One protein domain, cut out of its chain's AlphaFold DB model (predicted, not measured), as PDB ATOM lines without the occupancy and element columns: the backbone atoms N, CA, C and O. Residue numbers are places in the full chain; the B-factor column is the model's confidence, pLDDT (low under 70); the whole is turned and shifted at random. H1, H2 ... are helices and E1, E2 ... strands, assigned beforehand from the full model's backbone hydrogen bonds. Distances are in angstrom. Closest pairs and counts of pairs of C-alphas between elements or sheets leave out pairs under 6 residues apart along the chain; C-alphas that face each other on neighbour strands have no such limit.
ATOM      1  N   SER A   6     138.083 169.018 120.000       77.44
ATOM      2  CA  SER A   6     139.275 168.830 120.835       77.44
ATOM      3  C   SER A   6     140.400 168.035 120.168       77.44
ATOM      4  O   SER A   6     141.540 168.114 120.620       77.44
ATOM      5  N   ASP A   7     140.095 167.261 119.121       79.62
ATOM      6  CA  ASP A   7     141.079 166.428 118.424       79.62
ATOM      7  C   ASP A   7     141.877 167.249 117.396       79.62
ATOM      8  O   ASP A   7     142.906 166.786 116.900       79.62
ATOM      9  N   ILE A   8     141.428 168.464 117.059       82.00
ATOM     10  CA  ILE A   8     142.109 169.361 116.122       82.00
ATOM     11  C   ILE A   8     143.172 170.148 116.886       82.00
ATOM     12  O   ILE A   8     142.870 170.953 117.764       82.00
ATOM     13  N   VAL A   9     144.436 169.940 116.526       84.94
ATOM     14  CA  VAL A   9     145.572 170.528 117.235       84.94
ATOM     15  C   VAL A   9     146.502 171.302 116.308       84.94
ATOM     16  O   VAL A   9     146.765 170.908 115.171       84.94
ATOM     17  N   LEU A  10     147.057 172.397 116.828       86.56
ATOM     18  CA  LEU A  10     148.136 173.145 116.189       86.56
ATOM     19  C   LEU A  10     149.483 172.683 116.746       86.56
ATOM     20  O   LEU A  10     149.670 172.599 117.959       86.56
ATOM     21  N   ARG A  11     150.434 172.396 115.861       88.00
ATOM     22  CA  ARG A  11     151.789 171.943 116.191       88.00
ATOM     23  C   ARG A  11     152.834 172.941 115.719       88.00
ATOM     24  O   ARG A  11     152.678 173.584 114.676       88.00
ATOM     25  N   LYS A  12     153.915 173.032 116.486       88.25
ATOM     26  CA  LYS A  12     155.118 173.796 116.139       88.25
ATOM     27  C   LYS A  12     155.934 173.061 115.071       88.25
ATOM     28  O   LYS A  12     155.887 171.831 114.979       88.25
ATOM     29  N   SER A  13     156.701 173.794 114.268       87.88
ATOM     30  CA  SER A  13     157.763 173.194 113.454       87.88
ATOM     31  C   SER A  13     158.899 172.674 114.336       87.88
ATOM     32  O   SER A  13     159.054 173.111 115.477       87.88
ATOM     33  N   ILE A  14     159.725 171.761 113.809       85.69
ATOM     34  CA  ILE A  14     160.905 171.237 114.528       85.69
ATOM     35  C   ILE A  14     161.806 172.374 115.038       85.69
ATOM     36  O   ILE A  14     162.340 172.289 116.140       85.69
ATOM     37  N   LYS A  15     161.966 173.445 114.250       85.62
ATOM     38  CA  LYS A  15     162.662 174.668 114.668       85.62
ATOM     39  C   LYS A  15     161.723 175.860 114.552       85.62
ATOM     40  O   LYS A  15     161.382 176.259 113.441       85.62
ATOM     41  N   MET A  16     161.339 176.454 115.679       83.06
ATOM     42  CA  MET A  16     160.500 177.665 115.746       83.06
ATOM     43  C   MET A  16     161.330 178.956 115.833       83.06
ATOM     44  O   MET A  16     160.888 179.951 116.404       83.06
ATOM     45  N   ASP A  17     162.536 178.955 115.263       83.44
ATOM     46  CA  ASP A  17     163.444 180.103 115.278       83.44
ATOM     47  C   ASP A  17     163.320 180.951 114.011       83.44
ATOM     48  O   ASP A  17     163.020 180.454 112.930       83.44
ATOM     49  N   ASP A  18     163.538 182.268 114.129       80.06
ATOM     50  CA  ASP A  18     163.525 183.213 112.991       80.06
ATOM     51  C   ASP A  18     164.930 183.303 112.393       80.06
ATOM     52  O   ASP A  18     165.561 184.354 112.380       80.06
ATOM     53  N   THR A  19     165.456 182.145 112.005       84.56
ATOM     54  CA  THR A  19     166.758 181.994 111.348       84.56
ATOM     55  C   THR A  19     166.552 181.284 110.017       84.56
ATOM     56  O   THR A  19     165.505 180.674 109.805       84.56
ATOM     57  N   ASP A  20     167.531 181.322 109.114       83.25
ATOM     58  CA  ASP A  20     167.407 180.708 107.780       83.25
ATOM     59  C   ASP A  20     167.069 179.209 107.821       83.25
ATOM     60  O   ASP A  20     166.377 178.696 106.941       83.25
ATOM     61  N   ASN A  21     167.495 178.532 108.893       84.31
ATOM     62  CA  ASN A  21     167.229 177.121 109.174       84.31
ATOM     63  C   ASN A  21     165.934 176.874 109.974       84.31
ATOM     64  O   ASN A  21     165.664 175.728 110.341       84.31
ATOM     65  N   GLY A  22     165.172 177.919 110.300       80.75
ATOM     66  CA  GLY A  22     163.867 177.818 110.952       80.75
ATOM     67  C   GLY A  22     162.842 177.114 110.062       80.75
ATOM     68  O   GLY A  22     162.956 177.142 108.838       80.75
ATOM     69  N   GLY A  23     161.842 176.475 110.664       83.75
ATOM     70  CA  GLY A  23     160.860 175.636 109.970       83.75
ATOM     71  C   GLY A  23     161.213 174.148 110.020       83.75
ATOM     72  O   GLY A  23     161.641 173.635 111.062       83.75
ATOM     73  N   GLY A  24     161.002 173.457 108.900       81.62
ATOM     74  CA  GLY A  24     161.132 172.003 108.794       81.62
ATOM     75  C   GLY A  24     159.832 171.271 109.131       81.62
ATOM     76  O   GLY A  24     158.800 171.896 109.344       81.62
ATOM     77  N   GLY A  25     159.887 169.936 109.160       83.12
ATOM     78  CA  GLY A  25     158.705 169.084 109.328       83.12
ATOM     79  C   GLY A  25     157.923 169.295 110.637       83.12
ATOM     80  O   GLY A  25     158.350 170.049 111.519       83.12
ATOM     81  N   PRO A  26     156.778 168.604 110.790       83.81
ATOM     82  CA  PRO A  26     155.928 168.727 111.969       83.81
ATOM     83  C   PRO A  26     156.659 168.259 113.231       83.81
ATOM     84  O   PRO A  26     157.087 167.107 113.324       83.81
ATOM     85  N   GLY A  27     156.796 169.158 114.207       81.81
ATOM     86  CA  GLY A  27     157.329 168.845 115.527       81.81
ATOM     87  C   GLY A  27     156.317 168.095 116.399       81.81
ATOM     88  O   GLY A  27     155.127 168.001 116.085       81.81
ATOM     89  N   SER A  28     156.793 167.555 117.521       79.38
ATOM     90  CA  SER A  28     155.950 166.897 118.529       79.38
ATOM     91  C   SER A  28     155.284 167.880 119.498       79.38
ATOM     92  O   SER A  28     154.334 167.506 120.182       79.38
ATOM     93  N   GLU A  29     155.760 169.124 119.563       84.88
ATOM     94  CA  GLU A  29     155.260 170.130 120.497       84.88
ATOM     95  C   GLU A  29     153.961 170.777 119.991       84.88
ATOM     96  O   GLU A  29     153.874 171.271 118.860       84.88
ATOM     97  N   LEU A  30     152.946 170.781 120.855       85.44
ATOM     98  CA  LEU A  30     151.639 171.380 120.599       85.44
ATOM     99  C   LEU A  30     151.655 172.865 120.979       85.44
ATOM    100  O   LEU A  30     152.266 173.261 121.971       85.44
ATOM    101  N   ILE A  31     150.956 173.690 120.205       84.75
ATOM    102  CA  ILE A  31     150.689 175.091 120.536       84.75
ATOM    103  C   ILE A  31     149.437 175.104 121.421       84.75
ATOM    104  O   ILE A  31     148.355 174.780 120.923       84.75
ATOM    105  N   PRO A  32     149.545 175.440 122.720       82.38
ATOM    106  CA  PRO A  32     148.398 175.403 123.611       82.38
ATOM    107  C   PRO A  32     147.406 176.514 123.260       82.38
ATOM    108  O   PRO A  32     147.787 177.637 122.912       82.38
ATOM    109  N   PHE A  33     146.119 176.200 123.382       77.88
ATOM    110  CA  PHE A  33     145.047 177.161 123.157       77.88
ATOM    111  C   PHE A  33     145.085 178.287 124.203       77.88
ATOM    112  O   PHE A  33     145.296 178.037 125.387       77.88
ATOM    113  N   GLY A  34     144.881 179.532 123.763       76.19
ATOM    114  CA  GLY A  34     144.778 180.704 124.646       76.19
ATOM    115  C   GLY A  34     146.086 181.177 125.296       76.19
ATOM    116  O   GLY A  34     146.051 182.101 126.104       76.19
ATOM    117  N   GLY A  35     147.234 180.576 124.967       76.31
ATOM    118  CA  GLY A  35     148.525 181.025 125.488       76.31
ATOM    119  C   GLY A  35     149.121 182.183 124.680       76.31
ATOM    120  O   GLY A  35     149.098 182.175 123.447       76.31
ATOM    121  N   ASN A  36     149.696 183.157 125.384       77.19
ATOM    122  CA  ASN A  36     150.374 184.297 124.770       77.19
ATOM    123  C   ASN A  36     151.778 183.907 124.288       77.19
ATOM    124  O   ASN A  36     152.457 183.097 124.914       77.19
ATOM    125  N   ASN A  37     152.220 184.513 123.187       80.25
ATOM    126  CA  ASN A  37     153.589 184.428 122.662       80.25
ATOM    127  C   ASN A  37     154.105 183.021 122.304       80.25
ATOM    128  O   ASN A  37     155.309 182.772 122.269       80.25
ATOM    129  N   ASN A  38     153.198 182.095 121.984       82.94
ATOM    130  CA  ASN A  38     153.561 180.723 121.615       82.94
ATOM    131  C   ASN A  38     154.065 180.562 120.171       82.94
ATOM    132  O   ASN A  38     154.722 179.566 119.864       82.94
ATOM    133  N   ILE A  39     153.721 181.502 119.284       83.94
ATOM    134  CA  ILE A  39     154.085 181.474 117.855       83.94
ATOM    135  C   ILE A  39     155.107 182.572 117.554       83.94
ATOM    136  O   ILE A  39     156.188 182.301 117.027       83.94
ATOM    137  N   PHE A  40     154.769 183.806 117.925       86.38
ATOM    138  CA  PHE A  40     155.629 184.976 117.807       86.38
ATOM    139  C   PHE A  40     155.979 185.488 119.198       86.38
ATOM    140  O   PHE A  40     155.177 185.389 120.120       86.38
ATOM    141  N   ARG A  41     157.186 186.029 119.340       84.50
ATOM    142  CA  ARG A  41     157.617 186.716 120.562       84.50
ATOM    143  C   ARG A  41     157.076 188.147 120.590       84.50
ATOM    144  O   ARG A  41     156.707 188.678 119.543       84.50
ATOM    145  N   ASP A  42     157.129 188.783 121.757       82.94
ATOM    146  CA  ASP A  42     156.799 190.204 121.881       82.94
ATOM    147  C   ASP A  42     157.662 191.081 120.965       82.94
ATOM    148  O   ASP A  42     158.851 190.823 120.734       82.94
ATOM    149  N   LEU A  43     157.045 192.146 120.452       82.44
ATOM    150  CA  LEU A  43     157.697 193.100 119.567       82.44
ATOM    151  C   LEU A  43     158.562 194.075 120.373       82.44
ATOM    152  O   LEU A  43     158.072 194.777 121.259       82.44
ATOM    153  N   SER A  44     159.849 194.155 120.039       85.06
ATOM    154  CA  SER A  44     160.769 195.099 120.673       85.06
ATOM    155  C   SER A  44     160.650 196.514 120.081       85.06
ATOM    156  O   SER A  44     160.195 196.702 118.951       85.06
ATOM    157  N   ALA A  45     161.099 197.537 120.822       81.12
ATOM    158  CA  ALA A  45     161.110 198.922 120.333       81.12
ATOM    159  C   ALA A  45     162.001 199.107 119.089       81.12
ATOM    160  O   ALA A  45     161.677 199.902 118.209       81.12
ATOM    161  N   ILE A  46     163.090 198.338 118.989       81.88
ATOM    162  CA  ILE A  46     163.975 198.363 117.822       81.88
ATOM    163  C   ILE A  46     163.324 197.704 116.601       81.88
ATOM    164  O   ILE A  46     163.412 198.255 115.507       81.88
ATOM    165  N   ASP A  47     162.593 196.598 116.789       81.06
ATOM    166  CA  ASP A  47     161.831 195.966 115.705       81.06
ATOM    167  C   ASP A  47     160.715 196.906 115.195       81.06
ATOM    168  O   ASP A  47     160.409 196.904 114.004       81.06
ATOM    169  N   ARG A  48     160.150 197.763 116.065       78.06
ATOM    170  CA  ARG A  48     159.204 198.825 115.664       78.06
ATOM    171  C   ARG A  48     159.851 199.947 114.853       78.06
ATOM    172  O   ARG A  48     159.237 200.420 113.905       78.06
ATOM    173  N   ALA A  49     161.043 200.398 115.239       75.88
ATOM    174  CA  ALA A  49     161.712 201.514 114.572       75.88
ATOM    175  C   ALA A  49     162.321 201.113 113.220       75.88
ATOM    176  O   ALA A  49     162.222 201.865 112.255       75.88
ATOM    177  N   GLY A  50     162.943 199.931 113.149       71.50
ATOM    178  CA  GLY A  50     163.602 199.444 111.935       71.50
ATOM    179  C   GLY A  50     162.669 198.742 110.948       71.50
ATOM    180  O   GLY A  50     163.008 198.623 109.775       71.50
ATOM    181  N   GLY A  51     161.502 198.285 111.413       78.81
ATOM    182  CA  GLY A  51     160.661 197.353 110.670       78.81
ATOM    183  C   GLY A  51     161.290 195.957 110.631       78.81
ATOM    184  O   GLY A  51     162.481 195.785 110.379       78.81
ATOM    185  N   ARG A  52     160.490 194.919 110.882       81.62
ATOM    186  CA  ARG A  52     160.955 193.529 110.829       81.62
ATOM    187  C   ARG A  52     159.889 192.606 110.262       81.62
ATOM    188  O   ARG A  52     158.717 192.747 110.585       81.62
ATOM    189  N   VAL A  53     160.327 191.623 109.478       85.19
ATOM    190  CA  VAL A  53     159.498 190.509 109.000       85.19
ATOM    191  C   VAL A  53     159.904 189.240 109.746       85.19
ATOM    192  O   VAL A  53     161.079 188.872 109.740       85.19
ATOM    193  N   GLN A  54     158.943 188.575 110.390       86.75
ATOM    194  CA  GLN A  54     159.139 187.293 111.073       86.75
ATOM    195  C   GLN A  54     158.306 186.216 110.384       86.75
ATOM    196  O   GLN A  54     157.114 186.410 110.153       86.75
ATOM    197  N   ILE A  55     158.920 185.070 110.090       88.25
ATOM    198  CA  ILE A  55     158.245 183.952 109.420       88.25
ATOM    199  C   ILE A  55     158.258 182.735 110.352       88.25
ATOM    200  O   ILE A  55     159.282 182.387 110.952       88.25
ATOM    201  N   ARG A  56     157.098 182.090 110.496       88.06
ATOM    202  CA  ARG A  56     156.889 180.900 111.329       88.06
ATOM    203  C   ARG A  56     156.078 179.874 110.557       88.06
ATOM    204  O   ARG A  56     155.098 180.228 109.909       88.06
ATOM    205  N   GLN A  57     156.479 178.613 110.657       88.69
ATOM    206  CA  GLN A  57     155.739 177.500 110.082       88.69
ATOM    207  C   GLN A  57     154.969 176.782 111.188       88.69
ATOM    208  O   GLN A  57     155.533 176.424 112.219       88.69
ATOM    209  N   ILE A  58     153.675 176.585 110.963       89.38
ATOM    210  CA  ILE A  58     152.778 175.876 111.874       89.38
ATOM    211  C   ILE A  58     152.104 174.736 111.125       89.38
ATOM    212  O   ILE A  58     151.877 174.822 109.917       89.38
ATOM    213  N   PHE A  59     151.778 173.675 111.852       87.50
ATOM    214  CA  PHE A  59     151.137 172.492 111.294       87.50
ATOM    215  C   PHE A  59     149.791 172.268 111.954       87.50
ATOM    216  O   PHE A  59     149.668 172.331 113.175       87.50
ATOM    217  N   LEU A  60     148.792 171.967 111.137       85.38
ATOM    218  CA  LEU A  60     147.496 171.514 111.603       85.38
ATOM    219  C   LEU A  60     147.506 169.988 111.605       85.38
ATOM    220  O   LEU A  60     147.830 169.368 110.593       85.38
ATOM    221  N   GLY A  61     147.199 169.388 112.747       80.06
ATOM    222  CA  GLY A  61     147.142 167.943 112.913       80.06
ATOM    223  C   GLY A  61     145.843 167.527 113.579       80.06
ATOM    224  O   GLY A  61     145.220 168.308 114.293       80.06
ATOM    225  N   ILE A  62     145.452 166.278 113.355       81.12
ATOM    226  CA  ILE A  62     144.354 165.647 114.083       81.12
ATOM    227  C   ILE A  62     144.968 164.601 114.996       81.12
ATOM    228  O   ILE A  62     145.723 163.736 114.551       81.12
ATOM    229  N   GLN A  63     144.664 164.706 116.279       79.69
ATOM    230  CA  GLN A  63     145.077 163.770 117.303       79.69
ATOM    231  C   GLN A  63     143.835 163.048 117.816       79.69
ATOM    232  O   GLN A  63     143.311 163.361 118.876       79.69
ATOM    233  N   SER A  64     143.373 162.077 117.031       78.94
ATOM    234  CA  SER A  64     142.278 161.189 117.412       78.94
ATOM    235  C   SER A  64     142.822 159.769 117.608       78.94
ATOM    236  O   SER A  64     143.749 159.371 116.899       78.94
ATOM    237  N   PRO A  65     142.267 158.974 118.538       75.88
ATOM    238  CA  PRO A  65     142.567 157.544 118.630       75.88
ATOM    239  C   PRO A  65     142.034 156.735 117.430       75.88
ATOM    240  O   PRO A  65     142.334 155.548 117.320       75.88
ATOM    241  N   ASN A  66     141.259 157.359 116.535       73.81
ATOM    242  CA  ASN A  66     140.607 156.718 115.395       73.81
ATOM    243  C   ASN A  66     141.253 157.126 114.058       73.81
ATOM    244  O   ASN A  66     141.829 158.204 113.937       73.81
ATOM    245  N   ALA A  67     141.098 156.282 113.033       72.06
ATOM    246  CA  ALA A  67     141.614 156.507 111.676       72.06
ATOM    247  C   ALA A  67     140.560 157.075 110.697       72.06
ATOM    248  O   ALA A  67     140.727 156.972 109.481       72.06
ATOM    249  N   ASP A  68     139.464 157.639 111.215       78.38
ATOM    250  CA  ASP A  68     138.405 158.230 110.389       78.38
ATOM    251  C   ASP A  68     138.964 159.459 109.623       78.38
ATOM    252  O   ASP A  68     139.648 160.294 110.222       78.38
ATOM    253  N   PRO A  69     138.722 159.600 108.303       71.81
ATOM    254  CA  PRO A  69     139.295 160.687 107.512       71.81
ATOM    255  C   PRO A  69     138.604 162.025 107.801       71.81
ATOM    256  O   PRO A  69     137.381 162.138 107.715       71.81
ATOM    257  N   ALA A  70     139.382 163.080 108.055       71.06
ATOM    258  CA  ALA A  70     138.860 164.444 108.055       71.06
ATOM    259  C   ALA A  70     138.805 164.995 106.629       71.06
ATOM    260  O   ALA A  70     139.834 165.199 105.984       71.06
ATOM    261  N   LEU A  71     137.593 165.260 106.145       70.75
ATOM    262  CA  LEU A  71     137.327 165.637 104.752       70.75
ATOM    263  C   LEU A  71     137.456 167.146 104.470       70.75
ATOM    264  O   LEU A  71     137.088 167.608 103.394       70.75
ATOM    265  N   GLY A  72     138.007 167.915 105.410       68.81
ATOM    266  CA  GLY A  72     138.286 169.338 105.227       68.81
ATOM    267  C   GLY A  72     138.538 170.032 106.556       68.81
ATOM    268  O   GLY A  72     137.621 170.194 107.354       68.81
ATOM    269  N   VAL A  73     139.782 170.445 106.795       74.56
ATOM    270  CA  VAL A  73     140.132 171.277 107.949       74.56
ATOM    271  C   VAL A  73     140.629 172.620 107.433       74.56
ATOM    272  O   VAL A  73     141.483 172.677 106.547       74.56
ATOM    273  N   HIS A  74     140.075 173.702 107.975       82.12
ATOM    274  CA  HIS A  74     140.389 175.067 107.570       82.12
ATOM    275  C   HIS A  74     141.077 175.822 108.706       82.12
ATOM    276  O   HIS A  74     140.764 175.626 109.878       82.12
ATOM    277  N   LEU A  75     141.999 176.710 108.340       83.69
ATOM    278  CA  LEU A  75     142.656 177.640 109.251       83.69
ATOM    279  C   LEU A  75     142.341 179.063 108.792       83.69
ATOM    280  O   LEU A  75     142.502 179.380 107.615       83.69
ATOM    281  N   PHE A  76     141.918 179.915 109.720       86.12
ATOM    282  CA  PHE A  76     141.649 181.326 109.460       86.12
ATOM    283  C   PHE A  76     142.143 182.191 110.622       86.12
ATOM    284  O   PHE A  76     142.292 181.720 111.750       86.12
ATOM    285  N   ILE A  77     142.393 183.469 110.343       86.81
ATOM    286  CA  ILE A  77     142.713 184.465 111.368       86.81
ATOM    287  C   ILE A  77     141.391 185.065 111.848       86.81
ATOM    288  O   ILE A  77     140.678 185.696 111.074       86.81
ATOM    289  N   SER A  78     141.053 184.867 113.120       84.75
ATOM    290  CA  SER A  78     139.787 185.349 113.688       84.75
ATOM    291  C   SER A  78     139.820 186.826 114.082       84.75
ATOM    292  O   SER A  78     138.805 187.512 113.986       84.75
ATOM    293  N   LYS A  79     140.977 187.331 114.528       84.62
ATOM    294  CA  LYS A  79     141.151 188.715 114.973       84.62
ATOM    295  C   LYS A  79     142.492 189.268 114.478       84.62
ATOM    296  O   LYS A  79     143.530 188.754 114.899       84.62
ATOM    297  N   PRO A  80     142.498 190.291 113.605       84.00
ATOM    298  CA  PRO A  80     143.737 190.945 113.206       84.00
ATOM    299  C   PRO A  80     144.343 191.747 114.378       84.00
ATOM    300  O   PRO A  80     143.635 192.059 115.345       84.00
ATOM    301  N   PRO A  81     145.643 192.088 114.320       84.44
ATOM    302  CA  PRO A  81     146.302 192.897 115.346       84.44
ATOM    303  C   PRO A  81     145.581 194.230 115.603       84.44
ATOM    304  O   PRO A  81     144.990 194.821 114.704       84.44
ATOM    305  N   THR A  82     145.628 194.717 116.845       84.06
ATOM    306  CA  THR A  82     145.074 196.034 117.214       84.06
ATOM    307  C   THR A  82     146.019 197.194 116.895       84.06
ATOM    308  O   THR A  82     145.579 198.337 116.849       84.06
ATOM    309  N   ASP A  83     147.314 196.921 116.717       82.50
ATOM    310  CA  ASP A  83     148.321 197.919 116.339       82.50
ATOM    311  C   ASP A  83     148.332 198.072 114.805       82.50
ATOM    312  O   ASP A  83     148.595 197.085 114.116       82.50
ATOM    313  N   PRO A  84     148.078 199.275 114.250       78.38
ATOM    314  CA  PRO A  84     147.999 199.484 112.801       78.38
ATOM    315  C   PRO A  84     149.333 199.268 112.072       78.38
ATOM    316  O   PRO A  84     149.336 199.113 110.854       78.38
ATOM    317  N   ASN A  85     150.467 199.259 112.782       79.94
ATOM    318  CA  ASN A  85     151.779 199.000 112.179       79.94
ATOM    319  C   ASN A  85     152.145 197.508 112.162       79.94
ATOM    320  O   ASN A  85     153.217 197.150 111.677       79.94
ATOM    321  N   VAL A  86     151.290 196.639 112.710       83.88
ATOM    322  CA  VAL A  86     151.515 195.194 112.752       83.88
ATOM    323  C   VAL A  86     150.504 194.509 111.849       83.88
ATOM    324  O   VAL A  86     149.296 194.602 112.040       83.88
ATOM    325  N   SER A  87     151.015 193.770 110.873       86.00
ATOM    326  CA  SER A  87     150.230 192.972 109.939       86.00
ATOM    327  C   SER A  87     150.594 191.500 110.095       86.00
ATOM    328  O   SER A  87     151.747 191.145 110.333       86.00
ATOM    329  N   VAL A  88     149.585 190.633 110.004       87.31
ATOM    330  CA  VAL A  88     149.750 189.177 110.062       87.31
ATOM    331  C   VAL A  88     149.003 188.578 108.883       87.31
ATOM    332  O   VAL A  88     147.817 188.848 108.690       87.31
ATOM    333  N   VAL A  89     149.706 187.755 108.112       88.00
ATOM    334  CA  VAL A  89     149.176 187.049 106.945       88.00
ATOM    335  C   VAL A  89     149.596 185.583 107.001       88.00
ATOM    336  O   VAL A  89     150.667 185.250 107.508       88.00
ATOM    337  N   LEU A  90     148.745 184.701 106.484       88.62
ATOM    338  CA  LEU A  90     149.041 183.288 106.285       88.62
ATOM    339  C   LEU A  90     149.394 183.050 104.821       88.62
ATOM    340  O   LEU A  90     148.716 183.543 103.920       88.62
ATOM    341  N   VAL A  91     150.421 182.240 104.597       86.44
ATOM    342  CA  VAL A  91     150.842 181.784 103.272       86.44
ATOM    343  C   VAL A  91     150.974 180.268 103.298       86.44
ATOM    344  O   VAL A  91     151.438 179.690 104.286       86.44
ATOM    345  N   LYS A  92     150.544 179.600 102.227       85.25
ATOM    346  CA  LYS A  92     150.737 178.154 102.083       85.25
ATOM    347  C   LYS A  92     152.205 177.871 101.772       85.25
ATOM    348  O   LYS A  92     152.789 178.501 100.898       85.25
ATOM    349  N   CYS A  93     152.792 176.901 102.461       83.19
ATOM    350  CA  CYS A  93     154.170 176.480 102.233       83.19
ATOM    351  C   CYS A  93     154.281 174.953 102.150       83.19
ATOM    352  O   CYS A  93     153.380 174.220 102.557       83.19
ATOM    353  N   SER A  94     155.397 174.467 101.598       84.81
ATOM    354  CA  SER A  94     155.693 173.032 101.582       84.81
ATOM    355  C   SER A  94     155.941 172.510 103.001       84.81
ATOM    356  O   SER A  94     156.513 173.201 103.844       84.81
ATOM    357  N   THR A  95     155.563 171.254 103.249       83.56
ATOM    358  CA  THR A  95     155.584 170.614 104.580       83.56
ATOM    359  C   THR A  95     156.967 170.622 105.240       83.56
ATOM    360  O   THR A  95     157.058 170.642 106.459       83.56
ATOM    361  N   PHE A  96     158.049 170.641 104.460       84.62
ATOM    362  CA  PHE A  96     159.428 170.615 104.972       84.62
ATOM    363  C   PHE A  96     160.241 171.855 104.583       84.62
ATOM    364  O   PHE A  96     161.469 171.820 104.636       84.62
ATOM    365  N   ALA A  97     159.580 172.933 104.158       83.94
ATOM    366  CA  ALA A  97     160.269 174.148 103.745       83.94
ATOM    367  C   ALA A  97     161.037 174.791 104.911       83.94
ATOM    368  O   ALA A  97     160.583 174.797 106.056       83.94
ATOM    369  N   THR A  98     162.197 175.371 104.609       87.31
ATOM    370  CA  THR A  98     162.908 176.235 105.559       87.31
ATOM    371  C   THR A  98     162.460 177.685 105.417       87.31
ATOM    372  O   THR A  98     161.950 178.102 104.374       87.31
ATOM    373  N   ARG A  99     162.695 178.500 106.447       85.94
ATOM    374  CA  ARG A  99     162.389 179.934 106.454       85.94
ATOM    375  C   ARG A  99     163.031 180.659 105.274       85.94
ATOM    376  O   ARG A  99     162.375 181.504 104.680       85.94
ATOM    377  N   ALA A 100     164.263 180.310 104.900       84.38
ATOM    378  CA  ALA A 100     164.924 180.886 103.727       84.38
ATOM    379  C   ALA A 100     164.191 180.560 102.413       84.38
ATOM    380  O   ALA A 100     164.030 181.428 101.559       84.38
ATOM    381  N   GLN A 101     163.698 179.327 102.258       81.38
ATOM    382  CA  GLN A 101     162.927 178.924 101.078       81.38
ATOM    383  C   GLN A 101     161.556 179.606 101.032       81.38
ATOM    384  O   GLN A 101     161.122 180.021  99.960       81.38
ATOM    385  N   ILE A 102     160.897 179.757 102.185       81.31
ATOM    386  CA  ILE A 102     159.609 180.457 102.294       81.31
ATOM    387  C   ILE A 102     159.786 181.950 102.002       81.31
ATOM    388  O   ILE A 102     159.029 182.500 101.211       81.31
ATOM    389  N   ALA A 103     160.802 182.597 102.581       81.50
ATOM    390  CA  ALA A 103     161.116 183.999 102.313       81.50
ATOM    391  C   ALA A 103     161.379 184.232 100.820       81.50
ATOM    392  O   ALA A 103     160.742 185.088 100.216       81.50
ATOM    393  N   LYS A 104     162.207 183.385 100.195       77.25
ATOM    394  CA  LYS A 104     162.476 183.452  98.753       77.25
ATOM    395  C   LYS A 104     161.214 183.259  97.903       77.25
ATOM    396  O   LYS A 104     161.079 183.893  96.862       77.25
ATOM    397  N   ALA A 105     160.289 182.396  98.328       74.81
ATOM    398  CA  ALA A 105     159.011 182.211  97.644       74.81
ATOM    399  C   ALA A 105     158.092 183.439  97.779       74.81
ATOM    400  O   ALA A 105     157.426 183.799  96.815       74.81
ATOM    401  N   ILE A 106     158.091 184.107  98.939       77.06
ATOM    402  CA  ILE A 106     157.357 185.366  99.158       77.06
ATOM    403  C   ILE A 106     157.966 186.504  98.317       77.06
ATOM    404  O   ILE A 106     157.237 187.309  97.744       77.06
ATOM    405  N   GLU A 107     159.295 186.561  98.213       71.06
ATOM    406  CA  GLU A 107     160.032 187.567  97.432       71.06
ATOM    407  C   GLU A 107     159.910 187.359  95.910       71.06
ATOM    408  O   GLU A 107     159.987 188.318  95.142       71.06
ATOM    409  N   GLY A 108     159.669 186.125  95.459       65.50
ATOM    410  CA  GLY A 108     159.584 185.734  94.046       65.50
ATOM    411  C   GLY A 108     158.346 186.216  93.276       65.50
ATOM    412  O   GLY A 108     158.127 185.766  92.156       65.50
TER     413      GLY A 108
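AT A GLANCE: This is residues 6 to 108 of the 574 residues of an uncharacterized protein of Comamonas odontotermitis (UniProt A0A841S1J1). What is the shape? With little regular structure, it is an elongated, looping body round a small antiparallel sheet, E2 - E1 - E3, with H1 at a far end and H2 grazing the sheet. What is printed? The 103 residues run E1, E2, H1, E3, H2, mixed in class with 36 residues in named elements; it is only just compact, close to loose, radius of gyration of the C-alphas 15.1 A, spans 49 by 29 by 22 A.

IN THESE COORDINATES: Where are the strands? E1 is residues 8 to 15, 21.3 A from C-alpha 8 at (142.109, 169.361, 116.122); E2, 23 to 30, 14.7 A, bends by 77 degrees at residue 26; E3 is 58 to 62, 13.4 A. Where are the helices? H1 is 45 to 50, 8.8 A; H2 is 99 to 107, 12.1 A, ending at (160.032, 187.567, 97.432).

HOW THE PARTS SIT: Which strands pair? Hairpin E1 and E2 has N 12 and O 29 within hydrogen-bond range, 3.0 A; antiparallel E1 and E3 have N 11 and O 59, 2.8 A. E2, H1, E3 form a split strand-helix-strand unit, E1 between its same-way strands, crossover right-handed. And the helices? H1 is not on the sheet; H2 only grazes it with residues 99 to 102. Every O i to N i+4 pair in both is within range.

THE WHOLE: Which links are long? E2 to H1 and E3 to H2; the printed part has no cut. Where is confidence low? Residues 72 and 108 are under 70.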